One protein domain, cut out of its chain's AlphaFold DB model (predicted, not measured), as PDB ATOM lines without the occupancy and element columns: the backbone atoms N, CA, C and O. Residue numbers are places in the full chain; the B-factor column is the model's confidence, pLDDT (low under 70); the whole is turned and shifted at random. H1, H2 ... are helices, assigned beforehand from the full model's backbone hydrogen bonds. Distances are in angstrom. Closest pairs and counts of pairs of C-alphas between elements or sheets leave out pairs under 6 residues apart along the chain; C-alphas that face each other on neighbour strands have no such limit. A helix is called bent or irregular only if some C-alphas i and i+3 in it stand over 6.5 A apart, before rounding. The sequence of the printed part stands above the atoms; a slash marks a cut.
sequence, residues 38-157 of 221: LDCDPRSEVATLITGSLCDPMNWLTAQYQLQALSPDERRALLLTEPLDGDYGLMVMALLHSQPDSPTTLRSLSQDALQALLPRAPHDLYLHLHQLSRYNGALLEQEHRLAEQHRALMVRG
ATOM      1  N   LEU A  38     160.160 148.919 119.370       69.62
ATOM      2  CA  LEU A  38     159.598 147.682 118.846       69.62
ATOM      3  C   LEU A  38     160.523 147.125 117.746       69.62
ATOM      4  O   LEU A  38     160.843 147.838 116.790       69.62
ATOM      5  N   ASP A  39     160.937 145.865 117.876       72.31
ATOM      6  CA  ASP A  39     161.719 145.175 116.844       72.31
ATOM      7  C   ASP A  39     160.766 144.564 115.804       72.31
ATOM      8  O   ASP A  39     160.277 143.440 115.940       72.31
ATOM      9  N   CYS A  40     160.431 145.370 114.795       70.94
ATOM     10  CA  CYS A  40     159.493 145.020 113.727       70.94
ATOM     11  C   CYS A  40     160.165 144.416 112.487       70.94
ATOM     12  O   CYS A  40     159.588 144.510 111.398       70.94
ATOM     13  N   ASP A  41     161.374 143.867 112.605       69.75
ATOM     14  CA  ASP A  41     162.058 143.282 111.454       69.75
ATOM     15  C   ASP A  41     161.500 141.871 111.164       69.75
ATOM     16  O   ASP A  41     161.588 140.986 112.028       69.75
ATOM     17  N   PRO A  42     160.878 141.631 109.990       64.50
ATOM     18  CA  PRO A  42     160.400 140.305 109.628       64.50
ATOM     19  C   PRO A  42     161.583 139.338 109.520       64.50
ATOM     20  O   PRO A  42     162.466 139.495 108.680       64.50
ATOM     21  N   ARG A  43     161.599 138.298 110.357       62.56
ATOM     22  CA  ARG A  43     162.683 137.299 110.359       62.56
ATOM     23  C   ARG A  43     162.534 136.221 109.283       62.56
ATOM     24  O   ARG A  43     163.458 135.435 109.091       62.56
ATOM     25  N   SER A  44     161.388 136.158 108.609       58.59
ATOM     26  CA  SER A  44     161.022 135.094 107.669       58.59
ATOM     27  C   SER A  44     160.629 135.663 106.302       58.59
ATOM     28  O   SER A  44     160.001 136.714 106.199       58.59
ATOM     29  N   GLU A  45     160.970 134.943 105.228       55.78
ATOM     30  CA  GLU A  45     160.589 135.293 103.847       55.78
ATOM     31  C   GLU A  45     159.065 135.230 103.613       55.78
ATOM     32  O   GLU A  45     158.538 135.820 102.667       55.78
ATOM     33  N   VAL A  46     158.326 134.543 104.487       50.97
ATOM     34  CA  VAL A  46     156.860 134.492 104.442       50.97
ATOM     35  C   VAL A  46     156.259 135.752 105.079       50.97
ATOM     36  O   VAL A  46     155.252 136.264 104.596       50.97
ATOM     37  N   ALA A  47     156.912 136.335 106.086       52.75
ATOM     38  CA  ALA A  47     156.518 137.622 106.655       52.75
ATOM     39  C   ALA A  47     156.612 138.777 105.649       52.75
ATOM     40  O   ALA A  47     155.812 139.707 105.731       52.75
ATOM     41  N   THR A  48     157.505 138.696 104.658       54.66
ATOM     42  CA  THR A  48     157.613 139.683 103.569       54.66
ATOM     43  C   THR A  48     156.393 139.754 102.645       54.66
ATOM     44  O   THR A  48     156.295 140.706 101.869       54.66
ATOM     45  N   LEU A  49     155.442 138.807 102.724       55.62
ATOM     46  CA  LEU A  49     154.151 138.926 102.027       55.62
ATOM     47  C   LEU A  49     153.349 140.137 102.526       55.62
ATOM     48  O   LEU A  49     152.600 140.747 101.764       55.62
ATOM     49  N   ILE A  50     153.530 140.483 103.802       58.53
ATOM     50  CA  ILE A  50     153.018 141.701 104.406       58.53
ATOM     51  C   ILE A  50     154.047 142.789 104.096       58.53
ATOM     52  O   ILE A  50     155.071 142.923 104.758       58.53
ATOM     53  N   THR A  51     153.830 143.520 103.009       52.16
ATOM     54  CA  THR A  51     154.786 144.516 102.512       52.16
ATOM     55  C   THR A  51     155.006 145.630 103.541       52.16
ATOM     56  O   THR A  51     154.164 146.517 103.673       52.16
ATOM     57  N   GLY A  52     156.149 145.619 104.229       61.50
ATOM     58  CA  GLY A  52     156.628 146.729 105.056       61.50
ATOM     59  C   GLY A  52     156.663 146.450 106.558       61.50
ATOM     60  O   GLY A  52     156.114 145.475 107.062       61.50
ATOM     61  N   SER A  53     157.338 147.333 107.294       69.50
ATOM     62  CA  SER A  53     157.415 147.234 108.750       69.50
ATOM     63  C   SER A  53     156.039 147.480 109.368       69.50
ATOM     64  O   SER A  53     155.467 148.557 109.184       69.50
ATOM     65  N   LEU A  54     155.538 146.514 110.142       71.94
ATOM     66  CA  LEU A  54     154.281 146.619 110.893       71.94
ATOM     67  C   LEU A  54     154.309 147.714 111.976       71.94
ATOM     68  O   LEU A  54     153.262 148.070 112.512       71.94
ATOM     69  N   CYS A  55     155.490 148.261 112.287       74.81
ATOM     70  CA  CYS A  55     155.669 149.412 113.174       74.81
ATOM     71  C   CYS A  55     155.036 150.702 112.633       74.81
ATOM     72  O   CYS A  55     154.804 151.634 113.404       74.81
ATOM     73  N   ASP A  56     154.790 150.774 111.325       76.00
ATOM     74  CA  ASP A  56     154.129 151.907 110.694       76.00
ATOM     75  C   ASP A  56     152.600 151.697 110.685       76.00
ATOM     76  O   ASP A  56     152.134 150.646 110.227       76.00
ATOM     77  N   PRO A  57     151.789 152.670 111.148       71.69
ATOM     78  CA  PRO A  57     150.332 152.541 111.169       71.69
ATOM     79  C   PRO A  57     149.698 152.257 109.799       71.69
ATOM     80  O   PRO A  57     148.713 151.523 109.719       71.69
ATOM     81  N   MET A  58     150.245 152.802 108.709       76.50
ATOM     82  CA  MET A  58     149.730 152.568 107.356       76.50
ATOM     83  C   MET A  58     150.037 151.151 106.881       76.50
ATOM     84  O   MET A  58     149.167 150.497 106.297       76.50
ATOM     85  N   ASN A  59     151.236 150.645 107.171       77.38
ATOM     86  CA  ASN A  59     151.581 149.254 106.877       77.38
ATOM     87  C   ASN A  59     150.767 148.291 107.743       77.38
ATOM     88  O   ASN A  59     150.284 147.289 107.230       77.38
ATOM     89  N   TRP A  60     150.537 148.618 109.017       77.00
ATOM     90  CA  TRP A  60     149.671 147.849 109.913       77.00
ATOM     91  C   TRP A  60     148.245 147.721 109.369       77.00
ATOM     92  O   TRP A  60     147.696 146.622 109.300       77.00
ATOM     93  N   LEU A  61     147.641 148.833 108.948       75.31
ATOM     94  CA  LEU A  61     146.293 148.835 108.374       75.31
ATOM     95  C   LEU A  61     146.237 148.060 107.052       75.31
ATOM     96  O   LEU A  61     145.307 147.286 106.819       75.31
ATOM     97  N   THR A  62     147.252 148.227 106.204       78.69
ATOM     98  CA  THR A  62     147.361 147.498 104.934       78.69
ATOM     99  C   THR A  62     147.502 145.997 105.175       78.69
ATOM    100  O   THR A  62     146.788 145.206 104.560       78.69
ATOM    101  N   ALA A  63     148.345 145.607 106.131       76.56
ATOM    102  CA  ALA A  63     148.514 144.232 106.575       76.56
ATOM    103  C   ALA A  63     147.205 143.651 107.105       76.56
ATOM    104  O   ALA A  63     146.809 142.558 106.714       76.56
ATOM    105  N   GLN A  64     146.486 144.396 107.946       76.94
ATOM    106  CA  GLN A  64     145.192 143.974 108.471       76.94
ATOM    107  C   GLN A  64     144.199 143.671 107.342       76.94
ATOM    108  O   GLN A  64     143.528 142.640 107.376       76.94
ATOM    109  N   TYR A  65     144.126 144.543 106.335       76.50
ATOM    110  CA  TYR A  65     143.249 144.355 105.181       76.50
ATOM    111  C   TYR A  65     143.660 143.141 104.336       76.50
ATOM    112  O   TYR A  65     142.821 142.307 103.997       76.50
ATOM    113  N   GLN A  66     144.953 143.003 104.036       77.06
ATOM    114  CA  GLN A  66     145.484 141.864 103.283       77.06
ATOM    115  C   GLN A  66     145.211 140.542 104.009       77.06
ATOM    116  O   GLN A  66     144.730 139.590 103.402       77.06
ATOM    117  N   LEU A  67     145.427 140.503 105.324       73.69
ATOM    118  CA  LEU A  67     145.171 139.327 106.148       73.69
ATOM    119  C   LEU A  67     143.678 138.983 106.242       73.69
ATOM    120  O   LEU A  67     143.333 137.809 106.342       73.69
ATOM    121  N   GLN A  68     142.779 139.969 106.197       73.25
ATOM    122  CA  GLN A  68     141.332 139.725 106.131       73.25
ATOM    123  C   GLN A  68     140.890 139.106 104.801       73.25
ATOM    124  O   GLN A  68     139.889 138.393 104.777       73.25
ATOM    125  N   ALA A  69     141.624 139.353 103.714       77.75
ATOM    126  CA  ALA A  69     141.343 138.757 102.411       77.75
ATOM    127  C   ALA A  69     141.781 137.283 102.314       77.75
ATOM    128  O   ALA A  69     141.328 136.574 101.416       77.75
ATOM    129  N   LEU A  70     142.637 136.817 103.230       74.38
ATOM    130  CA  LEU A  70     143.129 135.441 103.255       74.38
ATOM    131  C   LEU A  70     142.106 134.466 103.847       74.38
ATOM    132  O   LEU A  70     141.383 134.753 104.813       74.38
ATOM    133  N   SER A  71     142.110 133.247 103.314       77.00
ATOM    134  CA  SER A  71     141.338 132.144 103.873       77.00
ATOM    135  C   SER A  71     141.808 131.798 105.299       77.00
ATOM    136  O   SER A  71     142.938 132.102 105.699       77.00
ATOM    137  N   PRO A  72     140.953 131.165 106.123       70.44
ATOM    138  CA  PRO A  72     141.338 130.732 107.466       70.44
ATOM    139  C   PRO A  72     142.569 129.813 107.497       70.44
ATOM    140  O   PRO A  72     143.345 129.878 108.448       70.44
ATOM    141  N   ASP A  73     142.762 128.977 106.475       70.44
ATOM    142  CA  ASP A  73     143.881 128.033 106.413       70.44
ATOM    143  C   ASP A  73     145.198 128.732 106.044       70.44
ATOM    144  O   ASP A  73     146.225 128.461 106.665       70.44
ATOM    145  N   GLU A  74     145.162 129.706 105.131       74.56
ATOM    146  CA  GLU A  74     146.319 130.553 104.798       74.56
ATOM    147  C   GLU A  74     146.775 131.386 106.001       74.56
ATOM    148  O   GLU A  74     147.968 131.487 106.284       74.56
ATOM    149  N   ARG A  75     145.823 131.917 106.776       72.88
ATOM    150  CA  ARG A  75     146.118 132.633 108.024       72.88
ATOM    151  C   ARG A  75     146.799 131.750 109.068       72.88
ATOM    152  O   ARG A  75     147.718 132.206 109.742       72.88
ATOM    153  N   ARG A  76     146.381 130.487 109.198       67.69
ATOM    154  CA  ARG A  76     147.050 129.525 110.090       67.69
ATOM    155  C   ARG A  76     148.445 129.165 109.598       67.69
ATOM    156  O   ARG A  76     149.350 129.066 110.418       67.69
ATOM    157  N   ALA A  77     148.624 128.983 108.290       70.19
ATOM    158  CA  ALA A  77     149.935 128.705 107.713       70.19
ATOM    159  C   ALA A  77     150.933 129.834 108.024       70.19
ATOM    160  O   ALA A  77     152.038 129.540 108.463       70.19
ATOM    161  N   LEU A  78     150.503 131.098 107.919       68.19
ATOM    162  CA  LEU A  78     151.316 132.273 108.264       68.19
ATOM    163  C   LEU A  78     151.769 132.310 109.734       68.19
ATOM    164  O   LEU A  78     152.873 132.750 110.029       68.19
ATOM    165  N   LEU A  79     150.947 131.833 110.671       63.41
ATOM    166  CA  LEU A  79     151.324 131.769 112.092       63.41
ATOM    167  C   LEU A  79     152.329 130.671 112.398       63.41
ATOM    168  O   LEU A  79     153.131 130.812 113.312       63.41
ATOM    169  N   LEU A  80     152.257 129.562 111.666       64.94
ATOM    170  CA  LEU A  80     153.165 128.434 111.857       64.94
ATOM    171  C   LEU A  80     154.553 128.708 111.270       64.94
ATOM    172  O   LEU A  80     155.502 128.007 111.615       64.94
ATOM    173  N   THR A  81     154.670 129.704 110.391       65.00
ATOM    174  CA  THR A  81     155.936 130.112 109.775       65.00
ATOM    175  C   THR A  81     156.669 131.204 110.550       65.00
ATOM    176  O   THR A  81     157.873 131.351 110.363       65.00
ATOM    177  N   GLU A  82     155.985 131.941 111.431       61.56
ATOM    178  CA  GLU A  82     156.590 133.040 112.187       61.56
ATOM    179  C   GLU A  82     156.934 132.641 113.631       61.56
ATOM    180  O   GLU A  82     156.069 132.152 114.363       61.56
ATOM    181  N   PRO A  83     158.173 132.883 114.098       64.56
ATOM    182  CA  PRO A  83     158.501 132.723 115.507       64.56
ATOM    183  C   PRO A  83     157.756 133.781 116.337       64.56
ATOM    184  O   PRO A  83     157.969 134.983 116.177       64.56
ATOM    185  N   LEU A  84     156.900 133.333 117.261       68.06
ATOM    186  CA  LEU A  84     156.114 134.191 118.166       68.06
ATOM    187  C   LEU A  84     156.958 134.871 119.261       68.06
ATOM    188  O   LEU A  84     156.431 135.598 120.100       68.06
ATOM    189  N   ASP A  85     158.264 134.634 119.247       68.50
ATOM    190  CA  ASP A  85     159.203 135.042 120.289       68.50
ATOM    191  C   ASP A  85     159.618 136.521 120.155       68.50
ATOM    192  O   ASP A  85     160.210 137.090 121.072       68.50
ATOM    193  N   GLY A  86     159.337 137.142 119.002       74.56
ATOM    194  CA  GLY A  86     159.670 138.533 118.688       74.56
ATOM    195  C   GLY A  86     158.446 139.442 118.569       74.56
ATOM    196  O   GLY A  86     157.326 138.977 118.358       74.56
ATOM    197  N   ASP A  87     158.671 140.757 118.644       78.12
ATOM    198  CA  ASP A  87     157.598 141.757 118.561       78.12
ATOM    199  C   ASP A  87     156.830 141.665 117.239       78.12
ATOM    200  O   ASP A  87     155.602 141.711 117.245       78.12
ATOM    201  N   TYR A  88     157.520 141.413 116.124       76.69
ATOM    202  CA  TYR A  88     156.882 141.134 114.836       76.69
ATOM    203  C   TYR A  88     155.932 139.920 114.882       76.69
ATOM    204  O   TYR A  88     154.804 139.986 114.392       76.69
ATOM    205  N   GLY A  89     156.344 138.823 115.523       77.00
ATOM    206  CA  GLY A  89     155.503 137.634 115.691       77.00
ATOM    207  C   GLY A  89     154.250 137.937 116.515       77.00
ATOM    208  O   GLY A  89     153.142 137.576 116.119       77.00
ATOM    209  N   LEU A  90     154.401 138.688 117.612       82.12
ATOM    210  CA  LEU A  90     153.279 139.157 118.434       82.12
ATOM    211  C   LEU A  90     152.329 140.074 117.651       82.12
ATOM    212  O   LEU A  90     151.113 139.998 117.825       82.12
ATOM    213  N   MET A  91     152.866 140.922 116.774       81.19
ATOM    214  CA  MET A  91     152.094 141.807 115.901       81.19
ATOM    215  C   MET A  91     151.262 141.033 114.880       81.19
ATOM    216  O   MET A  91     150.071 141.305 114.728       81.19
ATOM    217  N   VAL A  92     151.861 140.040 114.222       79.31
ATOM    218  CA  VAL A  92     151.153 139.137 113.304       79.31
ATOM    219  C   VAL A  92     150.051 138.383 114.047       79.31
ATOM    220  O   VAL A  92     148.913 138.333 113.577       79.31
ATOM    221  N   MET A  93     150.354 137.875 115.246       80.81
ATOM    222  CA  MET A  93     149.373 137.233 116.121       80.81
ATOM    223  C   MET A  93     148.187 138.166 116.396       80.81
ATOM    224  O   MET A  93     147.026 137.810 116.173       80.81
ATOM    225  N   ALA A  94     148.485 139.391 116.832       84.25
ATOM    226  CA  ALA A  94     147.488 140.399 117.148       84.25
ATOM    227  C   ALA A  94     146.613 140.740 115.931       84.25
ATOM    228  O   ALA A  94     145.390 140.804 116.054       84.25
ATOM    229  N   LEU A  95     147.195 140.904 114.744       79.69
ATOM    230  CA  LEU A  95     146.448 141.186 113.515       79.69
ATOM    231  C   LEU A  95     145.505 140.045 113.114       79.69
ATOM    232  O   LEU A  95     144.352 140.283 112.745       79.69
ATOM    233  N   LEU A  96     145.981 138.804 113.202       77.88
ATOM    234  CA  LEU A  96     145.228 137.626 112.777       77.88
ATOM    235  C   LEU A  96     144.071 137.295 113.721       77.88
ATOM    236  O   LEU A  96     142.984 136.934 113.262       77.88
ATOM    237  N   HIS A  97     144.284 137.452 115.028       79.88
ATOM    238  CA  HIS A  97     143.376 136.931 116.052       79.88
ATOM    239  C   HIS A  97     142.592 137.981 116.829       79.88
ATOM    240  O   HIS A  97     141.817 137.628 117.718       79.88
ATOM    241  N   SER A  98     142.699 139.255 116.453       75.44
ATOM    242  CA  SER A  98     141.790 140.302 116.949       75.44
ATOM    243  C   SER A  98     140.440 140.354 116.222       75.44
ATOM    244  O   SER A  98     139.686 141.318 116.342       75.44
ATOM    245  N   GLN A  99     140.133 139.327 115.429       74.31
ATOM    246  CA  GLN A  99     138.880 139.214 114.690       74.31
ATOM    247  C   GLN A  99     137.792 138.524 115.530       74.31
ATOM    248  O   GLN A  99     138.102 137.628 116.326       74.31
ATOM    249  N   PRO A 100     136.509 138.880 115.326       70.06
ATOM    250  CA  PRO A 100     135.389 138.289 116.064       70.06
ATOM    251  C   PRO A 100     135.196 136.789 115.786       70.06
ATOM    252  O   PRO A 100     134.635 136.086 116.621       70.06
ATOM    253  N   ASP A 101     135.707 136.285 114.663       72.50
ATOM    254  CA  ASP A 101     135.602 134.869 114.285       72.50
ATOM    255  C   ASP A 101     136.768 134.020 114.818       72.50
ATOM    256  O   ASP A 101     136.811 132.803 114.631       72.50
ATOM    257  N   SER A 102     137.747 134.649 115.478       76.69
ATOM    258  CA  SER A 102     138.885 133.939 116.058       76.69
ATOM    259  C   SER A 102     138.443 133.075 117.247       76.69
ATOM    260  O   SER A 102     137.734 133.596 118.111       76.69
ATOM    261  N   PRO A 103     138.900 131.812 117.369       80.88
ATOM    262  CA  PRO A 103     138.674 130.991 118.558       80.88
ATOM    263  C   PRO A 103     139.058 131.716 119.854       80.88
ATOM    264  O   PRO A 103     140.091 132.388 119.904       80.88
ATOM    265  N   THR A 104     138.277 131.523 120.922       82.69
ATOM    266  CA  THR A 104     138.480 132.187 122.226       82.69
ATOM    267  C   THR A 104     139.896 132.000 122.778       82.69
ATOM    268  O   THR A 104     140.484 132.942 123.300       82.69
ATOM    269  N   THR A 105     140.487 130.810 122.619       83.81
ATOM    270  CA  THR A 105     141.865 130.520 123.051       83.81
ATOM    271  C   THR A 105     142.891 131.385 122.323       83.81
ATOM    272  O   THR A 105     143.747 131.995 122.958       83.81
ATOM    273  N   LEU A 106     142.771 131.502 120.999       82.94
ATOM    274  CA  LEU A 106     143.653 132.336 120.182       82.94
ATOM    275  C   LEU A 106     143.407 133.827 120.427       82.94
ATOM    276  O   LEU A 106     144.344 134.619 120.415       82.94
ATOM    277  N   ARG A 107     142.166 134.226 120.726       86.00
ATOM    278  CA  ARG A 107     141.862 135.605 121.117       86.00
ATOM    279  C   ARG A 107     142.455 135.967 122.480       86.00
ATOM    280  O   ARG A 107     142.941 137.080 122.633       86.00
ATOM    281  N   SER A 108     142.472 135.042 123.441       88.00
ATOM    282  CA  SER A 108     143.172 135.239 124.719       88.00
ATOM    283  C   SER A 108     144.665 135.470 124.491       88.00
ATOM    284  O   SER A 108     145.211 136.446 124.985       88.00
ATOM    285  N   LEU A 109     145.300 134.642 123.656       87.31
ATOM    286  CA  LEU A 109     146.703 134.841 123.278       87.31
ATOM    287  C   LEU A 109     146.923 136.178 122.550       87.31
ATOM    288  O   LEU A 109     147.946 136.825 122.743       87.31
ATOM    289  N   SER A 110     145.949 136.629 121.749       87.81
ATOM    290  CA  SER A 110     145.971 137.948 121.088       87.81
ATOM    291  C   SER A 110     145.944 139.084 122.083       87.81
ATOM    292  O   SER A 110     146.676 140.063 121.946       87.81
ATOM    293  N   GLN A 111     145.119 138.938 123.113       90.88
ATOM    294  CA  GLN A 111     145.031 139.902 124.188       90.88
ATOM    295  C   GLN A 111     146.359 140.014 124.945       90.88
ATOM    296  O   GLN A 111     146.818 141.132 125.185       90.88
ATOM    297  N   ASP A 112     146.996 138.886 125.250       89.94
ATOM    298  CA  ASP A 112     148.294 138.850 125.930       89.94
ATOM    299  C   ASP A 112     149.401 139.462 125.056       89.94
ATOM    300  O   ASP A 112     150.185 140.292 125.523       89.94
ATOM    301  N   ALA A 113     149.419 139.134 123.757       87.62
ATOM    302  CA  ALA A 113     150.349 139.711 122.790       87.62
ATOM    303  C   ALA A 113     150.204 141.239 122.698       87.62
ATOM    304  O   ALA A 113     151.192 141.969 122.780       87.62
ATOM    305  N   LEU A 114     148.971 141.748 122.605       90.06
ATOM    306  CA  LEU A 114     148.698 143.187 122.591       90.06
ATOM    307  C   LEU A 114     149.163 143.871 123.880       90.06
ATOM    308  O   LEU A 114     149.776 144.937 123.821       90.06
ATOM    309  N   GLN A 115     148.920 143.259 125.041       91.31
ATOM    310  CA  GLN A 115     149.388 143.792 126.323       91.31
ATOM    311  C   GLN A 115     150.915 143.819 126.424       91.31
ATOM    312  O   GLN A 115     151.464 144.767 126.982       91.31
ATOM    313  N   ALA A 116     151.604 142.833 125.848       88.50
ATOM    314  CA  ALA A 116     153.062 142.807 125.791       88.50
ATOM    315  C   ALA A 116     153.640 143.869 124.837       88.50
ATOM    316  O   ALA A 116     154.734 144.384 125.084       88.50
ATOM    317  N   LEU A 117     152.933 144.203 123.752       86.88
ATOM    318  CA  LEU A 117     153.370 145.192 122.759       86.88
ATOM    319  C   LEU A 117     153.163 146.641 123.225       86.88
ATOM    320  O   LEU A 117     154.003 147.498 122.958       86.88
ATOM    321  N   LEU A 118     152.076 146.923 123.952       89.12
ATOM    322  CA  LEU A 118     151.684 148.286 124.343       89.12
ATOM    323  C   LEU A 118     152.784 149.128 125.019       89.12
ATOM    324  O   LEU A 118     152.939 150.284 124.627       89.12
ATOM    325  N   PRO A 119     153.570 148.618 125.987       87.06
ATOM    326  CA  PRO A 119     154.607 149.408 126.657       87.06
ATOM    327  C   PRO A 119     155.762 149.832 125.743       87.06
ATOM    328  O   PRO A 119     156.511 150.742 126.088       87.06
ATOM    329  N   ARG A 120     155.928 149.146 124.608       84.25
ATOM    330  CA  ARG A 120     157.031 149.325 123.655       84.25
ATOM    331  C   ARG A 120     156.570 150.001 122.362       84.25
ATOM    332  O   ARG A 120     157.386 150.301 121.492       84.25
ATOM    333  N   ALA A 121     155.262 150.225 122.229       81.31
ATOM    334  CA  ALA A 121     154.668 150.744 121.015       81.31
ATOM    335  C   ALA A 121     155.090 152.198 120.755       81.31
ATOM    336  O   ALA A 121     155.008 153.031 121.665       81.31
ATOM    337  N   PRO A 122     155.490 152.538 119.515       80.56
ATOM    338  CA  PRO A 122     155.665 153.929 119.129       80.56
ATOM    339  C   PRO A 122     154.330 154.669 119.263       80.56
ATOM    340  O   PRO A 122     153.261 154.073 119.129       80.56
ATOM    341  N   HIS A 123     154.385 155.975 119.528       78.50
ATOM    342  CA  HIS A 123     153.206 156.768 119.893       78.50
ATOM    343  C   HIS A 123     152.060 156.662 118.872       78.50
ATOM    344  O   HIS A 123     150.897 156.509 119.250       78.50
ATOM    345  N   ASP A 124     152.402 156.649 117.585       75.44
ATOM    346  CA  ASP A 124     151.438 156.611 116.481       75.44
ATOM    347  C   ASP A 124     150.703 155.262 116.384       75.44
ATOM    348  O   ASP A 124     149.526 155.189 116.014       75.44
ATOM    349  N   LEU A 125     151.377 154.182 116.788       80.25
ATOM    350  CA  LEU A 125     150.824 152.832 116.806       80.25
ATOM    351  C   LEU A 125     150.161 152.496 118.150       80.25
ATOM    352  O   LEU A 125     149.215 151.710 118.199       80.25
ATOM    353  N   TYR A 126     150.609 153.126 119.238       85.44
ATOM    354  CA  TYR A 126     150.098 152.911 120.589       85.44
ATOM    355  C   TYR A 126     148.583 153.095 120.660       85.44
ATOM    356  O   TYR A 126     147.883 152.240 121.199       85.44
ATOM    357  N   LEU A 127     148.056 154.177 120.074       85.19
ATOM    358  CA  LEU A 127     146.615 154.442 120.072       85.19
ATOM    359  C   LEU A 127     145.829 153.319 119.380       85.19
ATOM    360  O   LEU A 127     144.803 152.883 119.906       85.19
ATOM    361  N   HIS A 128     146.331 152.819 118.250       83.19
ATOM    362  CA  HIS A 128     145.705 151.733 117.496       83.19
ATOM    363  C   HIS A 128     145.740 150.412 118.272       83.19
ATOM    364  O   HIS A 128     144.699 149.780 118.464       83.19
ATOM    365  N   LEU A 129     146.907 150.018 118.791       86.19
ATOM    366  CA  LEU A 129     147.055 148.791 119.582       86.19
ATOM    367  C   LEU A 129     146.233 148.843 120.872       86.19
ATOM    368  O   LEU A 129     145.649 147.841 121.282       86.19
ATOM    369  N   HIS A 130     146.131 150.017 121.493       89.75
ATOM    370  CA  HIS A 130     145.360 150.200 122.716       89.75
ATOM    371  C   HIS A 130     143.859 150.064 122.450       89.75
ATOM    372  O   HIS A 130     143.157 149.380 123.198       89.75
ATOM    373  N   GLN A 131     143.356 150.659 121.365       88.50
ATOM    374  CA  GLN A 131     141.967 150.468 120.939       88.50
ATOM    375  C   GLN A 131     141.670 148.996 120.634       88.50
ATOM    376  O   GLN A 131     140.658 148.470 121.104       88.50
ATOM    377  N   LEU A 132     142.572 148.318 119.921       86.69
ATOM    378  CA  LEU A 132     142.428 146.904 119.584       86.69
ATOM    379  C   LEU A 132     142.419 146.011 120.833       86.69
ATOM    380  O   LEU A 132     141.573 145.129 120.957       86.69
ATOM    381  N   SER A 133     143.295 146.293 121.801       91.31
ATOM    382  CA  SER A 133     143.340 145.590 123.090       91.31
ATOM    383  C   SER A 133     142.047 145.772 123.890       91.31
ATOM    384  O   SER A 133     141.518 144.815 124.453       91.31
ATOM    385  N   ARG A 134     141.475 146.984 123.908       92.12
ATOM    386  CA  ARG A 134     140.178 147.219 124.565       92.12
ATOM    387  C   ARG A 134     139.043 146.463 123.882       92.12
ATOM    388  O   ARG A 134     138.179 145.923 124.568       92.12
ATOM    389  N   TYR A 135     139.046 146.427 122.553       88.12
ATOM    390  CA  TYR A 135     138.050 145.699 121.775       88.12
ATOM    391  C   TYR A 135     138.122 144.184 122.025       88.12
ATOM    392  O   TYR A 135     137.105 143.574 122.357       88.12
ATOM    393  N   ASN A 136     139.316 143.589 121.959       87.06
ATOM    394  CA  ASN A 136     139.511 142.168 122.264       87.06
ATOM    395  C   ASN A 136     139.122 141.823 123.702       87.06
ATOM    396  O   ASN A 136     138.448 140.816 123.920       87.06
ATOM    397  N   GLY A 137     139.480 142.671 124.670       88.75
ATOM    398  CA  GLY A 137     139.065 142.501 126.061       88.75
ATOM    399  C   GLY A 137     137.540 142.475 126.221       88.75
ATOM    400  O   GLY A 137     137.005 141.574 126.865       88.75
ATOM    401  N   ALA A 138     136.828 143.403 125.575       89.38
ATOM    402  CA  ALA A 138     135.364 143.448 125.617       89.38
ATOM    403  C   ALA A 138     134.715 142.205 124.981       89.38
ATOM    404  O   ALA A 138     133.735 141.675 125.512       89.38
ATOM    405  N   LEU A 139     135.273 141.715 123.868       85.31
ATOM    406  CA  LEU A 139     134.825 140.479 123.225       85.31
ATOM    407  C   LEU A 139     135.035 139.254 124.122       85.31
ATOM    408  O   LEU A 139     134.126 138.438 124.257       85.31
ATOM    409  N   LEU A 140     136.207 139.123 124.751       88.12
ATOM    410  CA  LEU A 140     136.497 138.024 125.679       88.12
ATOM    411  C   LEU A 140     135.546 138.037 126.882       88.12
ATOM    412  O   LEU A 140     135.027 136.994 127.274       88.12
ATOM    413  N   GLU A 141     135.252 139.215 127.431       90.06
ATOM    414  CA  GLU A 141     134.283 139.363 128.519       90.06
ATOM    415  C   GLU A 141     132.863 138.968 128.078       90.06
ATOM    416  O   GLU A 141     132.113 138.333 128.822       90.06
ATOM    417  N   GLN A 142     132.465 139.326 126.854       87.56
ATOM    418  CA  GLN A 142     131.181 138.912 126.292       87.56
ATOM    419  C   GLN A 142     131.097 137.391 126.111       87.56
ATOM    420  O   GLN A 142     130.091 136.793 126.495       87.56
ATOM    421  N   GLU A 143     132.140 136.758 125.574       84.94
ATOM    422  CA  GLU A 143     132.195 135.299 125.424       84.94
ATOM    423  C   GLU A 143     132.159 134.584 126.771       84.94
ATOM    424  O   GLU A 143     131.429 133.605 126.923       84.94
ATOM    425  N   HIS A 144     132.878 135.098 127.771       87.81
ATOM    426  CA  HIS A 144     132.851 134.543 129.119       87.81
ATOM    427  C   HIS A 144     131.442 134.598 129.718       87.81
ATOM    428  O   HIS A 144     130.933 133.579 130.183       87.81
ATOM    429  N   ARG A 145     130.764 135.750 129.613       87.75
ATOM    430  CA  ARG A 145     129.375 135.906 130.070       87.75
ATOM    431  C   ARG A 145     128.420 134.950 129.359       87.75
ATOM    432  O   ARG A 145     127.572 134.345 130.010       87.75
ATOM    433  N   LEU A 146     128.555 134.782 128.044       85.00
ATOM    434  CA  LEU A 146     127.743 133.828 127.281       85.00
ATOM    435  C   LEU A 146     128.017 132.380 127.706       85.00
ATOM    436  O   LEU A 146     127.080 131.599 127.864       85.00
ATOM    437  N   ALA A 147     129.280 132.022 127.944       83.50
ATOM    438  CA  ALA A 147     129.657 130.698 128.422       83.50
ATOM    439  C   ALA A 147     129.123 130.423 129.837       83.50
ATOM    440  O   ALA A 147     128.651 129.321 130.115       83.50
ATOM    441  N   GLU A 148     129.147 131.417 130.728       83.88
ATOM    442  CA  GLU A 148     128.551 131.328 132.062       83.88
ATOM    443  C   GLU A 148     127.031 131.194 132.007       83.88
ATOM    444  O   GLU A 148     126.475 130.344 132.701       83.88
ATOM    445  N   GLN A 149     126.355 131.968 131.153       80.44
ATOM    446  CA  GLN A 149     124.917 131.834 130.920       80.44
ATOM    447  C   GLN A 149     124.568 130.445 130.385       80.44
ATOM    448  O   GLN A 149     123.654 129.801 130.896       80.44
ATOM    449  N   HIS A 150     125.320 129.951 129.400       77.12
ATOM    450  CA  HIS A 150     125.131 128.608 128.868       77.12
ATOM    451  C   HIS A 150     125.350 127.548 129.954       77.12
ATOM    452  O   HIS A 150     124.507 126.676 130.139       77.12
ATOM    453  N   ARG A 151     126.420 127.661 130.750       79.50
ATOM    454  CA  ARG A 151     126.675 126.764 131.887       79.50
ATOM    455  C   ARG A 151     125.545 126.826 132.917       79.50
ATOM    456  O   ARG A 151     125.107 125.781 133.383       79.50
ATOM    457  N   ALA A 152     125.033 128.010 133.243       75.25
ATOM    458  CA  ALA A 152     123.917 128.180 134.172       75.25
ATOM    459  C   ALA A 152     122.616 127.546 133.646       75.25
ATOM    460  O   ALA A 152     121.883 126.933 134.420       75.25
ATOM    461  N   LEU A 153     122.356 127.634 132.337       71.50
ATOM    462  CA  LEU A 153     121.237 126.949 131.677       71.50
ATOM    463  C   LEU A 153     121.412 125.422 131.678       71.50
ATOM    464  O   LEU A 153     120.449 124.693 131.915       71.50
ATOM    465  N   MET A 154     122.638 124.931 131.477       67.06
ATOM    466  CA  MET A 154     122.959 123.501 131.560       67.06
ATOM    467  C   MET A 154     122.786 122.963 132.989       67.06
ATOM    468  O   MET A 154     122.197 121.904 133.182       67.06
ATOM    469  N   VAL A 155     123.239 123.712 134.003       68.75
ATOM    470  CA  VAL A 155     123.110 123.350 135.430       68.75
ATOM    471  C   VAL A 155     121.654 123.411 135.907       68.75
ATOM    472  O   VAL A 155     121.265 122.629 136.770       68.75
ATOM    473  N   ARG A 156     120.817 124.284 135.327       61.75
ATOM    474  CA  ARG A 156     119.376 124.355 135.632       61.75
ATOM    475  C   ARG A 156     118.539 123.200 135.066       61.75
ATOM    476  O   ARG A 156     117.354 123.137 135.365       61.75
ATOM    477  N   GLY A 157     119.114 122.272 134.294       58.69
ATOM    478  CA  GLY A 157     118.389 121.105 133.765       58.69
ATOM    479  C   GLY A 157     117.477 121.400 132.565       58.69
ATOM    480  O   GLY A 157     116.878 120.483 132.001       58.69
TER     481      GLY A 157
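What this domain is: This is residues 38 to 157 of the 221 residues of an uncharacterized protein of Natronospirillum operosum (UniProt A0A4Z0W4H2). A small body of helices has one very long helix, H5, running along one side of it and sticking out beyond it as an arm with residues 145 to 157. In the body the short helix H3 lies in the middle, with H4 packed on it and the first part of H5 packed on H4 and near H3, while H1 and H2 pack on H3 as well. The printed part has 120 residues with five named helices, in the order H1, H2, H3, H4, H5, and no named strand; the class is all helix. It is compact, with a radius of gyration of the C-alphas of 15.6 A, yet elongated, spanning 54 by 31 by 24 A, and the arm makes the length.

How they stand to each other: Residues 38 to 56 hold no named element. H1, residues 57 to 69, and H2, residues 72 to 81, are close but not clearly touching, with the C-alphas of Leu 67 and Arg 75 closest at 7.0 A. H3, residues 87 to 97, is the hub, touching three helices. With residues 63 to 68 alone H1 touches H3, the same way at a steep tilt of 45 degrees; the closest C-alphas are those of Gln 64 and Leu 95, 5.9 A apart. H2 and H3 form a helical hairpin at a shallow tilt of 15 degrees and only just touch, with 3 pairs of C-alphas within 8 A, the closest those of Arg 75 and Leu 96 at 7.0 A. H3 and H4, residues 104 to 120, form a second helical hairpin, at a steep tilt of 38 degrees, with the C-alphas of Ala 94 and Ser 110 closest at 4.9 A. H4 and H5, residues 123 to 155, form a third, at a shallow tilt of 28 degrees, with the C-alphas of Leu 114 and Ser 133 closest at 5.9 A. H1 and H5 only just touch, with 3 pairs of C-alphas within 8 A, the closest those of Pro 57 and Leu 125 at 5.7 A; H1 does so with residue 57 alone and H5 with residues 124 to 128 alone. H1, H3, H4 and H5 make a bundle, a group of helices gathered together. H2 is apart from H4 and H5. Every O i to N i+4 pair is within hydrogen-bond range in H1, H2 and H3, against 11 of 13 in H4 and 27 of 29 in H5.

Where its parts are: H1 begins at C-alpha 57 (150.332, 152.541, 111.169) and is 18.6 A long, while H2 is 14.8 A and H3 15.2 A. H4 is 25.3 A long and only just irregular: C-alphas 116 and 119 are 6.8 A apart. H5 is 47.6 A long, from C-alpha 123 (153.206, 156.768, 119.893) to C-alpha 155 (123.110, 123.350, 135.430).

The domain as a whole: The C-alphas of Gly 52 and Gly 157 are the two farthest apart, at 54.2 A. The printed part has no cut and no long link. The mean pLDDT of the printed part is 76.8, and it is under 70 at residues 38, 41 to 53, 76, 78 to 85 and 154 to 157.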